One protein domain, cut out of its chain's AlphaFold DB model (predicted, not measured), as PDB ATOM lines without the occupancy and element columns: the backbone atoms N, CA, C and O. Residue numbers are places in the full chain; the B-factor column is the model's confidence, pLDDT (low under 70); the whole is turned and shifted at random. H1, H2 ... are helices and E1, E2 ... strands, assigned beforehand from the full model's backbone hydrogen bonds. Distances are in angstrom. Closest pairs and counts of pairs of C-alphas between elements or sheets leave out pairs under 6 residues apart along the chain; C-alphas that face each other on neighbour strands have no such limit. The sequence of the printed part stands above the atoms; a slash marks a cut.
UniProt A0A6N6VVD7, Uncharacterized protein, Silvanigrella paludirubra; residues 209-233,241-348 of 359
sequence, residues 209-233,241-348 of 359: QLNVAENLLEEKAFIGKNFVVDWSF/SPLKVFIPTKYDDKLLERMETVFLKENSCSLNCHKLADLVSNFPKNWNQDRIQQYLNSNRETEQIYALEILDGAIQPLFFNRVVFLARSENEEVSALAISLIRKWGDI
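Overview. This is residues 209 to 233 and 241 to 348 of the 359 residues of an uncharacterized protein of Silvanigrella paludirubra (UniProt A0A6N6VVD7). A slab of helices has H5 in its middle, with H3 and H7 on two sides of it and H4 crossing it on a third; H6 folds against H7 at one end, and H1 and H2 cross each other at the other end. A ribbon of two antiparallel strands, E1 and E2, is set off from this helical body. The printed part has 133 residues with seven named helices and two named strands, in the order H1, E1, E2, H2, H3, H4, H5, H6, H7, and its class is mostly helix. It is compact, with a radius of gyration of the C-alphas of 15.0 A and spans of 41 by 40 by 23 A.

Along the chain. H1, residues 209 to 218, begins at C-alpha 209 (29.322, 34.284, -53.867). E1 is residues 226 to 230, and E2 is residues 244 to 248. H2, residues 253 to 263, is 15.2 A long, and H3, residues 271 to 281, is 15.3 A long. H4 is residues 289 to 297. H5, residues 301 to 312, is 16.6 A long and begins at C-alpha 301 (12.178, 27.307, -63.217). H6 is residues 320 to 326. H7, residues 332 to 346, is 20.7 A long and ends at C-alpha 346 (-6.277, 16.676, -51.636).

Arrangement. H5 is the hub, touching H3, H4 and H7. H5 and H3 run the same way at 36 degrees, only just a steep tilt; their closest C-alphas, of Ile 310 and Ser 281, are 4.3 A apart. H5 and H7 run the same way at a shallow tilt of 20 degrees, closest at the C-alphas of Ile 305 and Val 334, 5.5 A. H5 touches H4 with residues 303 to 308 alone, opposite ways at a steep tilt of 46 degrees; the closest C-alphas, of Gln 304 and Leu 296, are 4.8 A apart. H6 and H7 form a helical hairpin with a shallow tilt of 26 degrees, closest at the C-alphas of Val 323 and Ala 338, 5.5 A. H1 touches H2 at a steep tilt of 58 degrees, opposite ways, with the C-alphas of Ala 213 and Met 259 closest at 5.6 A. The helix packing is part aligned, part crossed. E1 and E2 are antiparallel neighbours, with N 227 and O 247 at 2.8 A and N 247 and O 227 at 2.9 A, within hydrogen-bond range. Both strands are apart from H3, H4, H5, H6 and H7. In each of the seven helices every O i to N i+4 pair is within hydrogen-bond range.

Size, cuts and confidence. The two C-alphas farthest apart, of Phe 233 and Asn 267, are 45.2 A from each other. Residues 234 to 240 are not printed, and C-alphas 233 and 241 stand 11.9 A apart across this cut. Of the links that are printed whole, none is long. The mean pLDDT of the printed part is 82.0; residue 209, residues 211 to 212, 224 to 233, 241 to 249 and 347 to 348 are under 70.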
ATOM      1  N   GLN A 209      30.673  34.254 -54.425       64.75
ATOM      2  CA  GLN A 209      29.322  34.284 -53.867       64.75
ATOM      3  C   GLN A 209      28.794  32.868 -53.610       64.75
ATOM      4  O   GLN A 209      28.315  32.612 -52.511       64.75
ATOM      5  N   LEU A 210      28.937  31.956 -54.578       74.06
ATOM      6  CA  LEU A 210      28.530  30.554 -54.448       74.06
ATOM      7  C   LEU A 210      29.253  29.858 -53.296       74.06
ATOM      8  O   LEU A 210      28.599  29.362 -52.389       74.06
ATOM      9  N   ASN A 211      30.586  29.908 -53.265       69.12
ATOM     10  CA  ASN A 211      31.364  29.265 -52.202       69.12
ATOM     11  C   ASN A 211      31.007  29.827 -50.810       69.12
ATOM     12  O   ASN A 211      30.863  29.095 -49.833       69.12
ATOM     13  N   VAL A 212      30.808  31.144 -50.694       67.19
ATOM     14  CA  VAL A 212      30.353  31.748 -49.433       67.19
ATOM     15  C   VAL A 212      28.945  31.268 -49.064       67.19
ATOM     16  O   VAL A 212      28.717  30.918 -47.907       67.19
ATOM     17  N   ALA A 213      28.014  31.228 -50.016       76.00
ATOM     18  CA  ALA A 213      26.648  30.771 -49.782       76.00
ATOM     19  C   ALA A 213      26.592  29.289 -49.373       76.00
ATOM     20  O   ALA A 213      25.840  28.942 -48.466       76.00
ATOM     21  N   GLU A 214      27.420  28.432 -49.971       80.25
ATOM     22  CA  GLU A 214      27.553  27.014 -49.612       80.25
ATOM     23  C   GLU A 214      28.012  26.841 -48.163       80.25
ATOM     24  O   GLU A 214      27.345  26.166 -47.379       80.25
ATOM     25  N   ASN A 215      29.080  27.537 -47.766       71.12
ATOM     26  CA  ASN A 215      29.567  27.495 -46.386       71.12
ATOM     27  C   ASN A 215      28.511  28.001 -45.385       71.12
ATOM     28  O   ASN A 215      28.332  27.429 -44.309       71.12
ATOM     29  N   LEU A 216      27.772  29.062 -45.734       77.19
ATOM     30  CA  LEU A 216      26.684  29.579 -44.896       77.19
ATOM     31  C   LEU A 216      25.517  28.590 -44.772       77.19
ATOM     32  O   LEU A 216      24.901  28.508 -43.706       77.19
ATOM     33  N   LEU A 217      25.215  27.848 -45.839       82.81
ATOM     34  CA  LEU A 217      24.180  26.818 -45.854       82.81
ATOM     35  C   LEU A 217      24.566  25.629 -44.967       82.81
ATOM     36  O   LEU A 217      23.737  25.138 -44.200       82.81
ATOM     37  N   GLU A 218      25.824  25.191 -45.022       79.38
ATOM     38  CA  GLU A 218      26.349  24.121 -44.166       79.38
ATOM     39  C   GLU A 218      26.352  24.500 -42.684       79.38
ATOM     40  O   GLU A 218      25.909  23.708 -41.847       79.38
ATOM     41  N   GLU A 219      26.761  25.729 -42.352       72.62
ATOM     42  CA  GLU A 219      26.699  26.254 -40.980       72.62
ATOM     43  C   GLU A 219      25.259  26.565 -40.519       72.62
ATOM     44  O   GLU A 219      25.054  26.912 -39.353       72.62
ATOM     45  N   LYS A 220      24.256  26.458 -41.407       79.75
ATOM     46  CA  LYS A 220      22.873  26.920 -41.188       79.75
ATOM     47  C   LYS A 220      22.827  28.368 -40.686       79.75
ATOM     48  O   LYS A 220      21.998  28.716 -39.861       79.75
ATOM     49  N   ALA A 221      23.708  29.238 -41.174       71.94
ATOM     50  CA  ALA A 221      24.005  30.537 -40.561       71.94
ATOM     51  C   ALA A 221      22.800  31.495 -40.422       71.94
ATOM     52  O   ALA A 221      22.789  32.354 -39.533       71.94
ATOM     53  N   PHE A 222      21.783  31.356 -41.283       78.88
ATOM     54  CA  PHE A 222      20.547  32.143 -41.228       78.88
ATOM     55  C   PHE A 222      19.540  31.630 -40.180       78.88
ATOM     56  O   PHE A 222      18.638  32.376 -39.794       78.88
ATOM     57  N   ILE A 223      19.725  30.407 -39.671       81.25
ATOM     58  CA  ILE A 223      18.875  29.743 -38.677       81.25
ATOM     59  C   ILE A 223      19.731  29.408 -37.449       81.25
ATOM     60  O   ILE A 223      20.666  28.618 -37.498       81.25
ATOM     61  N   GLY A 224      19.416  30.006 -36.302       66.56
ATOM     62  CA  GLY A 224      20.095  29.658 -35.052       66.56
ATOM     63  C   GLY A 224      19.791  28.221 -34.585       66.56
ATOM     64  O   GLY A 224      19.095  27.456 -35.243       66.56
ATOM     65  N   LYS A 225      20.256  27.836 -33.389       68.12
ATOM     66  CA  LYS A 225      19.863  26.555 -32.768       68.12
ATOM     67  C   LYS A 225      18.335  26.425 -32.706       68.12
ATOM     68  O   LYS A 225      17.663  27.386 -32.330       68.12
ATOM     69  N   ASN A 226      17.816  25.245 -33.035       60.62
ATOM     70  CA  ASN A 226      16.386  24.953 -32.982       60.62
ATOM     71  C   ASN A 226      15.969  24.593 -31.558       60.62
ATOM     72  O   ASN A 226      16.597  23.746 -30.921       60.62
ATOM     73  N   PHE A 227      14.874  25.181 -31.091       53.50
ATOM     74  CA  PHE A 227      14.109  24.639 -29.981       53.50
ATOM     75  C   PHE A 227      12.974  23.793 -30.535       53.50
ATOM     76  O   PHE A 227      12.265  24.208 -31.453       53.50
ATOM     77  N   VAL A 228      12.803  22.606 -29.965       55.59
ATOM     78  CA  VAL A 228      11.595  21.814 -30.171       55.59
ATOM     79  C   VAL A 228      10.618  22.253 -29.100       55.59
ATOM     80  O   VAL A 228      10.881  22.060 -27.913       55.59
ATOM     81  N   VAL A 229       9.526  22.886 -29.510       50.59
ATOM     82  CA  VAL A 229       8.413  23.163 -28.607       50.59
ATOM     83  C   VAL A 229       7.336  22.133 -28.903       50.59
ATOM     84  O   VAL A 229       6.771  22.115 -29.998       50.59
ATOM     85  N   ASP A 230       7.079  21.262 -27.928       49.75
ATOM     86  CA  ASP A 230       5.899  20.404 -27.938       49.75
ATOM     87  C   ASP A 230       4.684  21.300 -27.701       49.75
ATOM     88  O   ASP A 230       4.446  21.780 -26.589       49.75
ATOM     89  N   TRP A 231       3.931  21.580 -28.763       46.09
ATOM     90  CA  TRP A 231       2.742  22.415 -28.664       46.09
ATOM     91  C   TRP A 231       1.522  21.554 -28.312       46.09
ATOM     92  O   TRP A 231       0.576  21.433 -29.081       46.09
ATOM     93  N   SER A 232       1.543  20.931 -27.133       51.16
ATOM     94  CA  SER A 232       0.396  20.223 -26.548       51.16
ATOM     95  C   SER A 232      -0.430  21.167 -25.666       51.16
ATOM     96  O   SER A 232      -0.635  20.934 -24.477       51.16
ATOM     97  N   PHE A 233      -0.902  22.287 -26.222       38.34
ATOM     98  CA  PHE A 233      -1.811  23.162 -25.477       38.34
ATOM     99  C   PHE A 233      -3.232  22.576 -25.484       38.34
ATOM    100  O   PHE A 233      -4.032  22.855 -26.369       38.34
ATOM    101  N   SER A 241      -1.785  13.698 -32.298       41.69
ATOM    102  CA  SER A 241      -0.328  13.545 -32.290       41.69
ATOM    103  C   SER A 241       0.332  14.884 -31.927       41.69
ATOM    104  O   SER A 241      -0.044  15.903 -32.513       41.69
ATOM    105  N   PRO A 242       1.316  14.917 -31.008       45.62
ATOM    106  CA  PRO A 242       1.971  16.157 -30.618       45.62
ATOM    107  C   PRO A 242       2.608  16.826 -31.841       45.62
ATOM    108  O   PRO A 242       3.501  16.267 -32.482       45.62
ATOM    109  N   LEU A 243       2.149  18.037 -32.160       54.16
ATOM    110  CA  LEU A 243       2.775  18.893 -33.161       54.16
ATOM    111  C   LEU A 243       4.071  19.446 -32.565       54.16
ATOM    112  O   LEU A 243       4.074  20.418 -31.805       54.16
ATOM    113  N   LYS A 244       5.185  18.797 -32.906       54.06
ATOM    114  CA  LYS A 244       6.527  19.320 -32.656       54.06
ATOM    115  C   LYS A 244       6.766  20.479 -33.606       54.06
ATOM    116  O   LYS A 244       6.954  20.271 -34.801       54.06
ATOM    117  N   VAL A 245       6.753  21.699 -33.081       56.94
ATOM    118  CA  VAL A 245       7.085  22.890 -33.868       56.94
ATOM    119  C   VAL A 245       8.535  23.257 -33.598       56.94
ATOM    120  O   VAL A 245       8.923  23.512 -32.455       56.94
ATOM    121  N   PHE A 246       9.340  23.294 -34.658       61.47
ATOM    122  CA  PHE A 246      10.700  23.809 -34.587       61.47
ATOM    123  C   PHE A 246      10.659  25.336 -34.591       61.47
ATOM    124  O   PHE A 246      10.177  25.960 -35.536       61.47
ATOM    125  N   ILE A 247      11.163  25.947 -33.521       63.00
ATOM    126  CA  ILE A 247      11.318  27.398 -33.423       63.00
ATOM    127  C   ILE A 247      12.817  27.694 -33.383       63.00
ATOM    128  O   ILE A 247      13.495  27.276 -32.438       63.00
ATOM    129  N   PRO A 248      13.368  28.392 -34.384       69.12
ATOM    130  CA  PRO A 248      14.780  28.711 -34.383       69.12
ATOM    131  C   PRO A 248      15.052  29.874 -33.422       69.12
ATOM    132  O   PRO A 248      14.288  30.834 -33.349       69.12
ATOM    133  N   THR A 249      16.167  29.809 -32.694       68.12
ATOM    134  CA  THR A 249      16.651  30.902 -31.815       68.12
ATOM    135  C   THR A 249      16.866  32.222 -32.558       68.12
ATOM    136  O   THR A 249      16.788  33.291 -31.957       68.12
ATOM    137  N   LYS A 250      17.176  32.148 -33.853       77.62
ATOM    138  CA  LYS A 250      17.368  33.284 -34.752       77.62
ATOM    139  C   LYS A 250      16.876  32.887 -36.140       77.62
ATOM    140  O   LYS A 250      17.159  31.773 -36.568       77.62
ATOM    141  N   TYR A 251      16.207  33.801 -36.835       81.19
ATOM    142  CA  TYR A 251      15.898  33.684 -38.257       81.19
ATOM    143  C   TYR A 251      16.288  34.994 -38.951       81.19
ATOM    144  O   TYR A 251      15.768  36.053 -38.603       81.19
ATOM    145  N   ASP A 252      17.261  34.941 -39.857       83.44
ATOM    146  CA  ASP A 252      17.812  36.113 -40.547       83.44
ATOM    147  C   ASP A 252      17.340  36.156 -42.006       83.44
ATOM    148  O   ASP A 252      18.017  35.669 -42.910       83.44
ATOM    149  N   ASP A 253      16.152  36.729 -42.228       85.50
ATOM    150  CA  ASP A 253      15.510  36.735 -43.551       85.50
ATOM    151  C   ASP A 253      16.324  37.497 -44.612       85.50
ATOM    152  O   ASP A 253      16.323  37.124 -45.779       85.50
ATOM    153  N   LYS A 254      17.092  38.520 -44.208       87.06
ATOM    154  CA  LYS A 254      17.957  39.279 -45.128       87.06
ATOM    155  C   LYS A 254      19.141  38.456 -45.618       87.06
ATOM    156  O   LYS A 254      19.547  38.579 -46.772       87.06
ATOM    157  N   LEU A 255      19.730  37.647 -44.737       84.44
ATOM    158  CA  LEU A 255      20.808  36.742 -45.123       84.44
ATOM    159  C   LEU A 255      20.277  35.631 -46.033       84.44
ATOM    160  O   LEU A 255      20.925  35.319 -47.031       84.44
ATOM    161  N   LEU A 256      19.093  35.094 -45.716       91.38
ATOM    162  CA  LEU A 256      18.401  34.115 -46.552       91.38
ATOM    163  C   LEU A 256      18.147  34.668 -47.959       91.38
ATOM    164  O   LEU A 256      18.574  34.047 -48.924       91.38
ATOM    165  N   GLU A 257      17.566  35.864 -48.072       91.81
ATOM    166  CA  GLU A 257      17.319  36.526 -49.361       91.81
ATOM    167  C   GLU A 257      18.604  36.632 -50.199       91.81
ATOM    168  O   GLU A 257      18.618  36.332 -51.392       91.81
ATOM    169  N   ARG A 258      19.737  36.995 -49.584       86.56
ATOM    170  CA  ARG A 258      21.017  37.059 -50.310       86.56
ATOM    171  C   ARG A 258      21.509  35.691 -50.757       86.56
ATOM    172  O   ARG A 258      22.032  35.583 -51.862       86.56
ATOM    173  N   MET A 259      21.355  34.656 -49.939       88.94
ATOM    174  CA  MET A 259      21.701  33.289 -50.338       88.94
ATOM    175  C   MET A 259      20.809  32.809 -51.493       88.94
ATOM    176  O   MET A 259      21.327  32.285 -52.478       88.94
ATOM    177  N   GLU A 260      19.504  33.077 -51.428       92.06
ATOM    178  CA  GLU A 260      18.537  32.798 -52.497       92.06
ATOM    179  C   GLU A 260      18.961  33.469 -53.812       92.06
ATOM    180  O   GLU A 260      19.057  32.801 -54.838       92.06
ATOM    181  N   THR A 261      19.342  34.754 -53.798       89.88
ATOM    182  CA  THR A 261      19.785  35.448 -55.029       89.88
ATOM    183  C   THR A 261      21.017  34.832 -55.696       89.88
ATOM    184  O   THR A 261      21.247  35.061 -56.886       89.88
ATOM    185  N   VAL A 262      21.825  34.072 -54.953       88.19
ATOM    186  CA  VAL A 262      23.018  33.401 -55.476       88.19
ATOM    187  C   VAL A 262      22.658  32.026 -56.033       88.19
ATOM    188  O   VAL A 262      23.012  31.738 -57.180       88.19
ATOM    189  N   PHE A 263      21.941  31.204 -55.261       91.31
ATOM    190  CA  PHE A 263      21.570  29.845 -55.671       91.31
ATOM    191  C   PHE A 263      20.525  29.831 -56.791       91.31
ATOM    192  O   PHE A 263      20.641  29.051 -57.731       91.31
ATOM    193  N   LEU A 264      19.546  30.737 -56.758       91.44
ATOM    194  CA  LEU A 264      18.466  30.788 -57.753       91.44
ATOM    195  C   LEU A 264      18.898  31.431 -59.081       91.44
ATOM    196  O   LEU A 264      18.141  31.435 -60.049       91.44
ATOM    197  N   LYS A 265      20.122  31.974 -59.149       87.31
ATOM    198  CA  LYS A 265      20.698  32.540 -60.376       87.31
ATOM    199  C   LYS A 265      21.128  31.467 -61.384       87.31
ATOM    200  O   LYS A 265      21.347  31.801 -62.548       87.31
ATOM    201  N   GLU A 266      21.288  30.220 -60.946       79.06
ATOM    202  CA  GLU A 266      21.619  29.094 -61.822       79.06
ATOM    203  C   GLU A 266      20.460  28.779 -62.782       79.06
ATOM    204  O   GLU A 266      19.313  29.147 -62.537       79.06
ATOM    205  N   ASN A 267      20.760  28.111 -63.900       78.94
ATOM    206  CA  ASN A 267      19.739  27.743 -64.891       78.94
ATOM    207  C   ASN A 267      18.903  26.527 -64.460       78.94
ATOM    208  O   ASN A 267      17.810  26.336 -64.977       78.94
ATOM    209  N   SER A 268      19.418  25.710 -63.542       84.88
ATOM    210  CA  SER A 268      18.748  24.535 -62.982       84.88
ATOM    211  C   SER A 268      18.933  24.525 -61.468       84.88
ATOM    212  O   SER A 268      19.948  25.023 -60.977       84.88
ATOM    213  N   CYS A 269      17.975  23.971 -60.720       87.50
ATOM    214  CA  CYS A 269      18.089  23.895 -59.265       87.50
ATOM    215  C   CYS A 269      19.169  22.860 -58.923       87.50
ATOM    216  O   CYS A 269      19.075  21.685 -59.267       87.50
ATOM    217  N   SER A 270      20.272  23.317 -58.332       88.81
ATOM    218  CA  SER A 270      21.335  22.437 -57.851       88.81
ATOM    219  C   SER A 270      20.946  21.773 -56.528       88.81
ATOM    220  O   SER A 270      20.019  22.192 -55.840       88.81
ATOM    221  N   LEU A 271      21.704  20.760 -56.102       89.69
ATOM    222  CA  LEU A 271      21.487  20.089 -54.812       89.69
ATOM    223  C   LEU A 271      21.473  21.073 -53.624       89.69
ATOM    224  O   LEU A 271      20.757  20.864 -52.649       89.69
ATOM    225  N   ASN A 272      22.228  22.172 -53.721       89.75
ATOM    226  CA  ASN A 272      22.237  23.232 -52.714       89.75
ATOM    227  C   ASN A 272      20.953  24.075 -52.726       89.75
ATOM    228  O   ASN A 272      20.492  24.470 -51.657       89.75
ATOM    229  N   CYS A 273      20.360  24.306 -53.902       92.38
ATOM    230  CA  CYS A 273      19.050  24.944 -54.052       92.38
ATOM    231  C   CYS A 273      17.959  24.108 -53.353       92.38
ATOM    232  O   CYS A 273      17.276  24.635 -52.473       92.38
ATOM    233  N   HIS A 274      17.909  22.793 -53.604       92.94
ATOM    234  CA  HIS A 274      16.982  21.879 -52.917       92.94
ATOM    235  C   HIS A 274      17.208  21.823 -51.402       92.94
ATOM    236  O   HIS A 274      16.287  21.930 -50.592       92.94
ATOM    237  N   LYS A 275      18.475  21.714 -50.983       91.69
ATOM    238  CA  LYS A 275      18.849  21.689 -49.563       91.69
ATOM    239  C   LYS A 275      18.453  22.979 -48.840       91.69
ATOM    240  O   LYS A 275      18.082  22.929 -47.667       91.69
ATOM    241  N   LEU A 276      18.550  24.133 -49.504       93.00
ATOM    242  CA  LEU A 276      18.089  25.404 -48.950       93.00
ATOM    243  C   LEU A 276      16.562  25.413 -48.800       93.00
ATOM    244  O   LEU A 276      16.081  25.786 -47.730       93.00
ATOM    245  N   ALA A 277      15.822  24.973 -49.821       91.50
ATOM    246  CA  ALA A 277      14.361  24.932 -49.789       91.50
ATOM    247  C   ALA A 277      13.837  24.028 -48.666       91.50
ATOM    248  O   ALA A 277      13.000  24.461 -47.874       91.50
ATOM    249  N   ASP A 278      14.396  22.824 -48.523       89.44
ATOM    250  CA  ASP A 278      14.052  21.881 -47.450       89.44
ATOM    251  C   ASP A 278      14.362  22.454 -46.055       89.44
ATOM    252  O   ASP A 278      13.581  22.341 -45.108       89.44
ATOM    253  N   LEU A 279      15.478  23.170 -45.896       88.62
ATOM    254  CA  LEU A 279      15.766  23.836 -44.624       88.62
ATOM    255  C   LEU A 279      14.749  24.933 -44.299       88.62
ATOM    256  O   LEU A 279      14.373  25.065 -43.136       88.62
ATOM    257  N   VAL A 280      14.301  25.708 -45.288       90.06
ATOM    258  CA  VAL A 280      13.310  26.780 -45.100       90.06
ATOM    259  C   VAL A 280      11.901  26.217 -44.891       90.06
ATOM    260  O   VAL A 280      11.146  26.760 -44.075       90.06
ATOM    261  N   SER A 281      11.547  25.114 -45.557       86.88
ATOM    262  CA  SER A 281      10.224  24.475 -45.468       86.88
ATOM    263  C   SER A 281       9.872  24.077 -44.024       86.88
ATOM    264  O   SER A 281       8.728  24.196 -43.588       86.88
ATOM    265  N   ASN A 282      10.884  23.726 -43.228       84.25
ATOM    266  CA  ASN A 282      10.754  23.353 -41.820       84.25
ATOM    267  C   ASN A 282      10.328  24.505 -40.881       84.25
ATOM    268  O   ASN A 282      10.003  24.257 -39.716       84.25
ATOM    269  N   PHE A 283      10.312  25.760 -41.352       82.69
ATOM    270  CA  PHE A 283      10.005  26.945 -40.534       82.69
ATOM    271  C   PHE A 283       8.854  27.800 -41.097       82.69
ATOM    272  O   PHE A 283       9.035  28.999 -41.327       82.69
ATOM    273  N   PRO A 284       7.630  27.249 -41.235       78.69
ATOM    274  CA  PRO A 284       6.517  27.910 -41.922       78.69
ATOM    275  C   PRO A 284       6.065  29.234 -41.302       78.69
ATOM    276  O   PRO A 284       5.548  30.107 -41.994       78.69
ATOM    277  N   LYS A 285       6.300  29.435 -40.000       78.25
ATOM    278  CA  LYS A 285       5.978  30.699 -39.315       78.25
ATOM    279  C   LYS A 285       6.847  31.881 -39.756       78.25
ATOM    280  O   LYS A 285       6.450  33.018 -39.531       78.25
ATOM    281  N   ASN A 286       8.018  31.616 -40.334       80.56
ATOM    282  CA  ASN A 286       8.995  32.637 -40.719       80.56
ATOM    283  C   ASN A 286       9.031  32.878 -42.234       80.56
ATOM    284  O   ASN A 286       9.894  33.604 -42.725       80.56
ATOM    285  N   TRP A 287       8.121  32.252 -42.980       87.62
ATOM    286  CA  TRP A 287       8.047  32.411 -44.420       87.62
ATOM    287  C   TRP A 287       7.638  33.825 -44.810       87.62
ATOM    288  O   TRP A 287       6.632  34.362 -44.345       87.62
ATOM    289  N   ASN A 288       8.391  34.393 -45.741       90.50
ATOM    290  CA  ASN A 288       8.017  35.623 -46.407       90.50
ATOM    291  C   ASN A 288       7.051  35.293 -47.557       90.50
ATOM    292  O   ASN A 288       7.474  34.906 -48.648       90.50
ATOM    293  N   GLN A 289       5.744  35.393 -47.293       90.19
ATOM    294  CA  GLN A 289       4.697  35.004 -48.248       90.19
ATOM    295  C   GLN A 289       4.756  35.802 -49.558       90.19
ATOM    296  O   GLN A 289       4.549  35.217 -50.619       90.19
ATOM    297  N   ASP A 290       5.104  37.090 -49.500       92.56
ATOM    298  CA  ASP A 290       5.241  37.931 -50.693       92.56
ATOM    299  C   ASP A 290       6.378  37.428 -51.592       92.56
ATOM    300  O   ASP A 290       6.211  37.318 -52.809       92.56
ATOM    301  N   ARG A 291       7.521  37.060 -50.999       93.50
ATOM    302  CA  ARG A 291       8.679  36.530 -51.734       93.50
ATOM    303  C   ARG A 291       8.390  35.156 -52.342       93.50
ATOM    304  O   ARG A 291       8.691  34.933 -53.512       93.50
ATOM    305  N   ILE A 292       7.718  34.272 -51.603       93.88
ATOM    306  CA  ILE A 292       7.260  32.973 -52.130       93.88
ATOM    307  C   ILE A 292       6.303  33.185 -53.308       93.88
ATOM    308  O   ILE A 292       6.461  32.563 -54.357       93.88
ATOM    309  N   GLN A 293       5.337  34.096 -53.176       94.56
ATOM    310  CA  GLN A 293       4.408  34.408 -54.257       94.56
ATOM    311  C   GLN A 293       5.128  34.970 -55.490       94.56
ATOM    312  O   GLN A 293       4.770  34.621 -56.615       94.56
ATOM    313  N   GLN A 294       6.140  35.820 -55.303       95.50
ATOM    314  CA  GLN A 294       6.976  36.321 -56.398       95.50
ATOM    315  C   GLN A 294       7.695  35.180 -57.120       95.50
ATOM    316  O   GLN A 294       7.625  35.111 -58.346       95.50
ATOM    317  N   TYR A 295       8.308  34.252 -56.384       95.50
ATOM    318  CA  TYR A 295       9.012  33.106 -56.962       95.50
ATOM    319  C   TYR A 295       8.079  32.144 -57.706       95.50
ATOM    320  O   TYR A 295       8.378  31.760 -58.835       95.50
ATOM    321  N   LEU A 296       6.890  31.853 -57.169       94.31
ATOM    322  CA  LEU A 296       5.872  31.064 -57.880       94.31
ATOM    323  C   LEU A 296       5.409  31.733 -59.184       94.31
ATOM    324  O   LEU A 296       4.999  31.050 -60.125       94.31
ATOM    325  N   ASN A 297       5.421  33.066 -59.239       94.12
ATOM    326  CA  ASN A 297       5.027  33.852 -60.411       94.12
ATOM    327  C   ASN A 297       6.191  34.171 -61.360       94.12
ATOM    328  O   ASN A 297       5.954  34.753 -62.418       94.12
ATOM    329  N   SER A 298       7.421  33.799 -61.008       92.44
ATOM    330  CA  SER A 298       8.600  34.019 -61.840       92.44
ATOM    331  C   SER A 298       8.551  33.194 -63.124       92.44
ATOM    332  O   SER A 298       7.864  32.177 -63.194       92.44
ATOM    333  N   ASN A 299       9.319  33.609 -64.132       90.44
ATOM    334  CA  ASN A 299       9.550  32.830 -65.353       90.44
ATOM    335  C   ASN A 299      10.739  31.867 -65.218       90.44
ATOM    336  O   ASN A 299      11.037  31.134 -66.156       90.44
ATOM    337  N   ARG A 300      11.465  31.905 -64.095       90.75
ATOM    338  CA  ARG A 300      12.615  31.033 -63.852       90.75
ATOM    339  C   ARG A 300      12.176  29.768 -63.139       90.75
ATOM    340  O   ARG A 300      11.622  29.830 -62.045       90.75
ATOM    341  N   GLU A 301      12.494  28.635 -63.745       92.50
ATOM    342  CA  GLU A 301      12.178  27.307 -63.217       92.50
ATOM    343  C   GLU A 301      12.833  27.079 -61.850       92.50
ATOM    344  O   GLU A 301      12.193  26.554 -60.951       92.50
ATOM    345  N   THR A 302      14.057  27.575 -61.639       93.31
ATOM    346  CA  THR A 302      14.764  27.488 -60.350       93.31
ATOM    347  C   THR A 302      14.017  28.161 -59.200       93.31
ATOM    348  O   THR A 302      13.896  27.585 -58.122       93.31
ATOM    349  N   GLU A 303      13.473  29.358 -59.428       94.56
ATOM    350  CA  GLU A 303      12.680  30.092 -58.437       94.56
ATOM    351  C   GLU A 303      11.340  29.381 -58.174       94.56
ATOM    352  O   GLU A 303      10.915  29.267 -57.023       94.56
ATOM    353  N   GLN A 304      10.704  28.839 -59.218       94.56
ATOM    354  CA  GLN A 304       9.467  28.062 -59.088       94.56
ATOM    355  C   GLN A 304       9.682  26.758 -58.304       94.56
ATOM    356  O   GLN A 304       8.908  26.486 -57.388       94.56
ATOM    357  N   ILE A 305      10.727  25.983 -58.623       94.94
ATOM    358  CA  ILE A 305      11.107  24.741 -57.925       94.94
ATOM    359  C   ILE A 305      11.350  25.036 -56.446       94.94
ATOM    360  O   ILE A 305      10.702  24.443 -55.587       94.94
ATOM    361  N   TYR A 306      12.200  26.025 -56.154       95.25
ATOM    362  CA  TYR A 306      12.508  26.447 -54.787       95.25
ATOM    363  C   TYR A 306      11.246  26.809 -53.990       95.25
ATOM    364  O   TYR A 306      11.063  26.364 -52.856       95.25
ATOM    365  N   ALA A 307      10.337  27.585 -54.585       95.25
ATOM    366  CA  ALA A 307       9.103  27.986 -53.922       95.25
ATOM    367  C   ALA A 307       8.132  26.817 -53.696       95.25
ATOM    368  O   ALA A 307       7.496  26.755 -52.644       95.25
ATOM    369  N   LEU A 308       8.014  25.891 -54.654       95.19
ATOM    370  CA  LEU A 308       7.180  24.695 -54.511       95.19
ATOM    371  C   LEU A 308       7.713  23.770 -53.409       95.19
ATOM    372  O   LEU A 308       6.930  23.271 -52.607       95.19
ATOM    373  N   GLU A 309       9.028  23.596 -53.302       93.44
ATOM    374  CA  GLU A 309       9.623  22.796 -52.225       93.44
ATOM    375  C   GLU A 309       9.435  23.422 -50.844       93.44
ATOM    376  O   GLU A 309       9.118  22.716 -49.886       93.44
ATOM    377  N   ILE A 310       9.539  24.752 -50.729       93.31
ATOM    378  CA  ILE A 310       9.188  25.434 -49.478       93.31
ATOM    379  C   ILE A 310       7.737  25.128 -49.101       93.31
ATOM    380  O   ILE A 310       7.462  24.777 -47.953       93.31
ATOM    381  N   LEU A 311       6.813  25.226 -50.064       90.81
ATOM    382  CA  LEU A 311       5.391  24.969 -49.838       90.81
ATOM    383  C   LEU A 311       5.085  23.530 -49.414       90.81
ATOM    384  O   LEU A 311       4.027  23.313 -48.820       90.81
ATOM    385  N   ASP A 312       5.984  22.570 -49.629       86.56
ATOM    386  CA  ASP A 312       5.794  21.218 -49.102       86.56
ATOM    387  C   ASP A 312       5.764  21.211 -47.565       86.56
ATOM    388  O   ASP A 312       5.030  20.431 -46.959       86.56
ATOM    389  N   GLY A 313       6.424  22.160 -46.899       80.38
ATOM    390  CA  GLY A 313       6.315  22.343 -45.447       80.38
ATOM    391  C   GLY A 313       4.957  22.880 -44.960       80.38
ATOM    392  O   GLY A 313       4.741  23.009 -43.751       80.38
ATOM    393  N   ALA A 314       4.030  23.234 -45.860       80.06
ATOM    394  CA  ALA A 314       2.794  23.920 -45.501       80.06
ATOM    395  C   ALA A 314       1.747  22.939 -44.957       80.06
ATOM    396  O   ALA A 314       1.367  21.971 -45.612       80.06
ATOM    397  N   ILE A 315       1.214  23.241 -43.770       73.44
ATOM    398  CA  ILE A 315       0.132  22.460 -43.142       73.44
ATOM    399  C   ILE A 315      -1.209  22.686 -43.866       73.44
ATOM    400  O   ILE A 315      -2.076  21.817 -43.860       73.44
ATOM    401  N   GLN A 316      -1.393  23.858 -44.480       77.31
ATOM    402  CA  GLN A 316      -2.610  24.242 -45.194       77.31
ATOM    403  C   GLN A 316      -2.282  24.659 -46.633       77.31
ATOM    404  O   GLN A 316      -1.176  25.151 -46.871       77.31
ATOM    405  N   PRO A 317      -3.228  24.522 -47.582       81.19
ATOM    406  CA  PRO A 317      -3.011  24.931 -48.964       81.19
ATOM    407  C   PRO A 317      -2.752  26.437 -49.059       81.19
ATOM    408  O   PRO A 317      -3.602  27.250 -48.690       81.19
ATOM    409  N   LEU A 318      -1.591  26.815 -49.593       85.00
ATOM    410  CA  LEU A 318      -1.221  28.204 -49.875       85.00
ATOM    411  C   LEU A 318      -1.050  28.390 -51.381       85.00
ATOM    412  O   LEU A 318      -0.547  27.509 -52.072       85.00
ATOM    413  N   PHE A 319      -1.487  29.541 -51.897       89.38
ATOM    414  CA  PHE A 319      -1.408  29.880 -53.326       89.38
ATOM    415  C   PHE A 319      -1.992  28.801 -54.261       89.38
ATOM    416  O   PHE A 319      -1.529  28.639 -55.389       89.38
ATOM    417  N   PHE A 320      -3.030  28.085 -53.811       85.94
ATOM    418  CA  PHE A 320      -3.574  26.887 -54.466       85.94
ATOM    419  C   PHE A 320      -3.786  27.047 -55.979       85.94
ATOM    420  O   PHE A 320      -3.279  26.252 -56.764       85.94
ATOM    421  N   ASN A 321      -4.451  28.126 -56.407       86.44
ATOM    422  CA  ASN A 321      -4.704  28.393 -57.828       86.44
ATOM    423  C   ASN A 321      -3.412  28.492 -58.654       86.44
ATOM    424  O   ASN A 321      -3.377  28.049 -59.801       86.44
ATOM    425  N   ARG A 322      -2.347  29.063 -58.078       91.50
ATOM    426  CA  ARG A 322      -1.054  29.178 -58.754       91.50
ATOM    427  C   ARG A 322      -0.349  27.827 -58.833       91.50
ATOM    428  O   ARG A 322       0.183  27.509 -59.889       91.50
ATOM    429  N   VAL A 323      -0.402  27.018 -57.777       90.06
ATOM    430  CA  VAL A 323       0.160  25.655 -57.786       90.06
ATOM    431  C   VAL A 323      -0.557  24.772 -58.814       90.06
ATOM    432  O   VAL A 323       0.097  24.101 -59.604       90.06
ATOM    433  N   VAL A 324      -1.888  24.852 -58.907       88.94
ATOM    434  CA  VAL A 324      -2.670  24.149 -59.946       88.94
ATOM    435  C   VAL A 324      -2.269  24.580 -61.358       88.94
ATOM    436  O   VAL A 324      -2.211  23.748 -62.261       88.94
ATOM    437  N   PHE A 325      -1.966  25.862 -61.563       90.38
ATOM    438  CA  PHE A 325      -1.449  26.334 -62.846       90.38
ATOM    439  C   PHE A 325      -0.054  25.758 -63.149       90.38
ATOM    440  O   PHE A 325       0.184  25.302 -64.264       90.38
ATOM    441  N   LEU A 326       0.845  25.726 -62.159       92.38
ATOM    442  CA  LEU A 326       2.207  25.192 -62.303       92.38
ATOM    443  C   LEU A 326       2.247  23.675 -62.547       92.38
ATOM    444  O   LEU A 326       3.170  23.197 -63.198       92.38
ATOM    445  N   ALA A 327       1.216  22.926 -62.148       90.88
ATOM    446  CA  ALA A 327       1.060  21.509 -62.502       90.88
ATOM    447  C   ALA A 327       0.912  21.260 -64.019       90.88
ATOM    448  O   ALA A 327       0.948  20.119 -64.470       90.88
ATOM    449  N   ARG A 328       0.720  22.316 -64.819       89.31
ATOM    450  CA  ARG A 328       0.699  22.266 -66.290       89.31
ATOM    451  C   ARG A 328       1.960  22.866 -66.921       89.31
ATOM    452  O   ARG A 328       1.945  23.165 -68.110       89.31
ATOM    453  N   SER A 329       3.005  23.101 -66.127       90.38
ATOM    454  CA  SER A 329       4.282  23.619 -66.620       90.38
ATOM    455  C   SER A 329       4.905  22.662 -67.638       90.38
ATOM    456  O   SER A 329       4.769  21.446 -67.513       90.38
ATOM    457  N   GLU A 330       5.604  23.218 -68.630       90.56
ATOM    458  CA  GLU A 330       6.395  22.445 -69.599       90.56
ATOM    459  C   GLU A 330       7.632  21.814 -68.945       90.56
ATOM    460  O   GLU A 330       8.124  20.791 -69.415       90.56
ATOM    461  N   ASN A 331       8.112  22.392 -67.838       92.31
ATOM    462  CA  ASN A 331       9.179  21.802 -67.044       92.31
ATOM    463  C   ASN A 331       8.627  20.645 -66.192       92.31
ATOM    464  O   ASN A 331       7.751  20.838 -65.340       92.31
ATOM    465  N   GLU A 332       9.168  19.446 -66.419       91.44
ATOM    466  CA  GLU A 332       8.731  18.207 -65.765       91.44
ATOM    467  C   GLU A 332       8.881  18.252 -64.239       91.44
ATOM    468  O   GLU A 332       8.010  17.758 -63.525       91.44
ATOM    469  N   GLU A 333       9.945  18.871 -63.728       92.75
ATOM    470  CA  GLU A 333      10.230  18.955 -62.295       92.75
ATOM    471  C   GLU A 333       9.260  19.903 -61.580       92.75
ATOM    472  O   GLU A 333       8.639  19.524 -60.584       92.75
ATOM    473  N   VAL A 334       9.043  21.101 -62.135       93.12
ATOM    474  CA  VAL A 334       8.038  22.061 -61.642       93.12
ATOM    475  C   VAL A 334       6.653  21.414 -61.623       93.12
ATOM    476  O   VAL A 334       5.925  21.510 -60.630       93.12
ATOM    477  N   SER A 335       6.292  20.737 -62.715       93.25
ATOM    478  CA  SER A 335       5.011  20.048 -62.844       93.25
ATOM    479  C   SER A 335       4.861  18.933 -61.804       93.25
ATOM    480  O   SER A 335       3.859  18.887 -61.083       93.25
ATOM    481  N   ALA A 336       5.874  18.078 -61.647       93.44
ATOM    482  CA  ALA A 336       5.865  16.974 -60.692       93.44
ATOM    483  C   ALA A 336       5.738  17.453 -59.237       93.44
ATOM    484  O   ALA A 336       4.923  16.908 -58.485       93.44
ATOM    485  N   LEU A 337       6.485  18.492 -58.848       93.75
ATOM    486  CA  LEU A 337       6.407  19.084 -57.510       93.75
ATOM    487  C   LEU A 337       5.023  19.684 -57.242       93.75
ATOM    488  O   LEU A 337       4.421  19.417 -56.201       93.75
ATOM    489  N   ALA A 338       4.470  20.429 -58.200       91.69
ATOM    490  CA  ALA A 338       3.134  21.001 -58.074       91.69
ATOM    491  C   ALA A 338       2.047  19.919 -57.952       91.69
ATOM    492  O   ALA A 338       1.160  20.027 -57.104       91.69
ATOM    493  N   ILE A 339       2.130  18.845 -58.743       90.12
ATOM    494  CA  ILE A 339       1.217  17.696 -58.646       90.12
ATOM    495  C   ILE A 339       1.340  17.019 -57.276       90.12
ATOM    496  O   ILE A 339       0.320  16.670 -56.678       90.12
ATOM    497  N   SER A 340       2.562  16.849 -56.768       90.88
ATOM    498  CA  SER A 340       2.816  16.271 -55.443       90.88
ATOM    499  C   SER A 340       2.133  17.079 -54.334       90.88
ATOM    500  O   SER A 340       1.389  16.515 -53.529       90.88
ATOM    501  N   LEU A 341       2.283  18.409 -54.350       90.00
ATOM    502  CA  LEU A 341       1.617  19.308 -53.399       90.00
ATOM    503  C   LEU A 341       0.092  19.221 -53.481       90.00
ATOM    504  O   LEU A 341      -0.583  19.132 -52.456       90.00
ATOM    505  N   ILE A 342      -0.466  19.218 -54.695       87.88
ATOM    506  CA  ILE A 342      -1.919  19.126 -54.898       87.88
ATOM    507  C   ILE A 342      -2.458  17.812 -54.335       87.88
ATOM    508  O   ILE A 342      -3.489  17.824 -53.665       87.88
ATOM    509  N   ARG A 343      -1.762  16.691 -54.566       84.44
ATOM    510  CA  ARG A 343      -2.133  15.387 -53.990       84.44
ATOM    511  C   ARG A 343      -2.096  15.431 -52.468       84.44
ATOM    512  O   ARG A 343      -3.091  15.101 -51.832       84.44
ATOM    513  N   LYS A 344      -0.998  15.938 -51.900       82.94
ATOM    514  CA  LYS A 344      -0.826  16.093 -50.451       82.94
ATOM    515  C   LYS A 344      -1.955  16.903 -49.817       82.94
ATOM    516  O   LYS A 344      -2.426  16.551 -48.743       82.94
ATOM    517  N   TRP A 345      -2.400  17.973 -50.469       81.38
ATOM    518  CA  TRP A 345      -3.511  18.794 -49.985       81.38
ATOM    519  C   TRP A 345      -4.888  18.171 -50.233       81.38
ATOM    520  O   TRP A 345      -5.797  18.402 -49.439       81.38
ATOM    521  N   GLY A 346      -5.044  17.392 -51.304       70.31
ATOM    522  CA  GLY A 346      -6.277  16.676 -51.636       70.31
ATOM    523  C   GLY A 346      -6.607  15.540 -50.665       70.31
ATOM    524  O   GLY A 346      -7.780  15.327 -50.373       70.31
ATOM    525  N   ASP A 347      -5.594  14.871 -50.108       60.94
ATOM    526  CA  ASP A 347      -5.772  13.812 -49.100       60.94
ATOM    527  C   ASP A 347      -6.218  14.359 -47.723       60.94
ATOM    528  O   ASP A 347      -6.708  13.619 -46.864       60.94
ATOM    529  N   ILE A 348      -6.090  15.673 -47.496       57.22
ATOM    530  CA  ILE A 348      -6.568  16.344 -46.284       57.22
ATOM    531  C   ILE A 348      -8.069  16.630 -46.463       57.22
ATOM    532  O   ILE A 348      -8.461  17.663 -47.004       57.22
TER     533      ILE A 348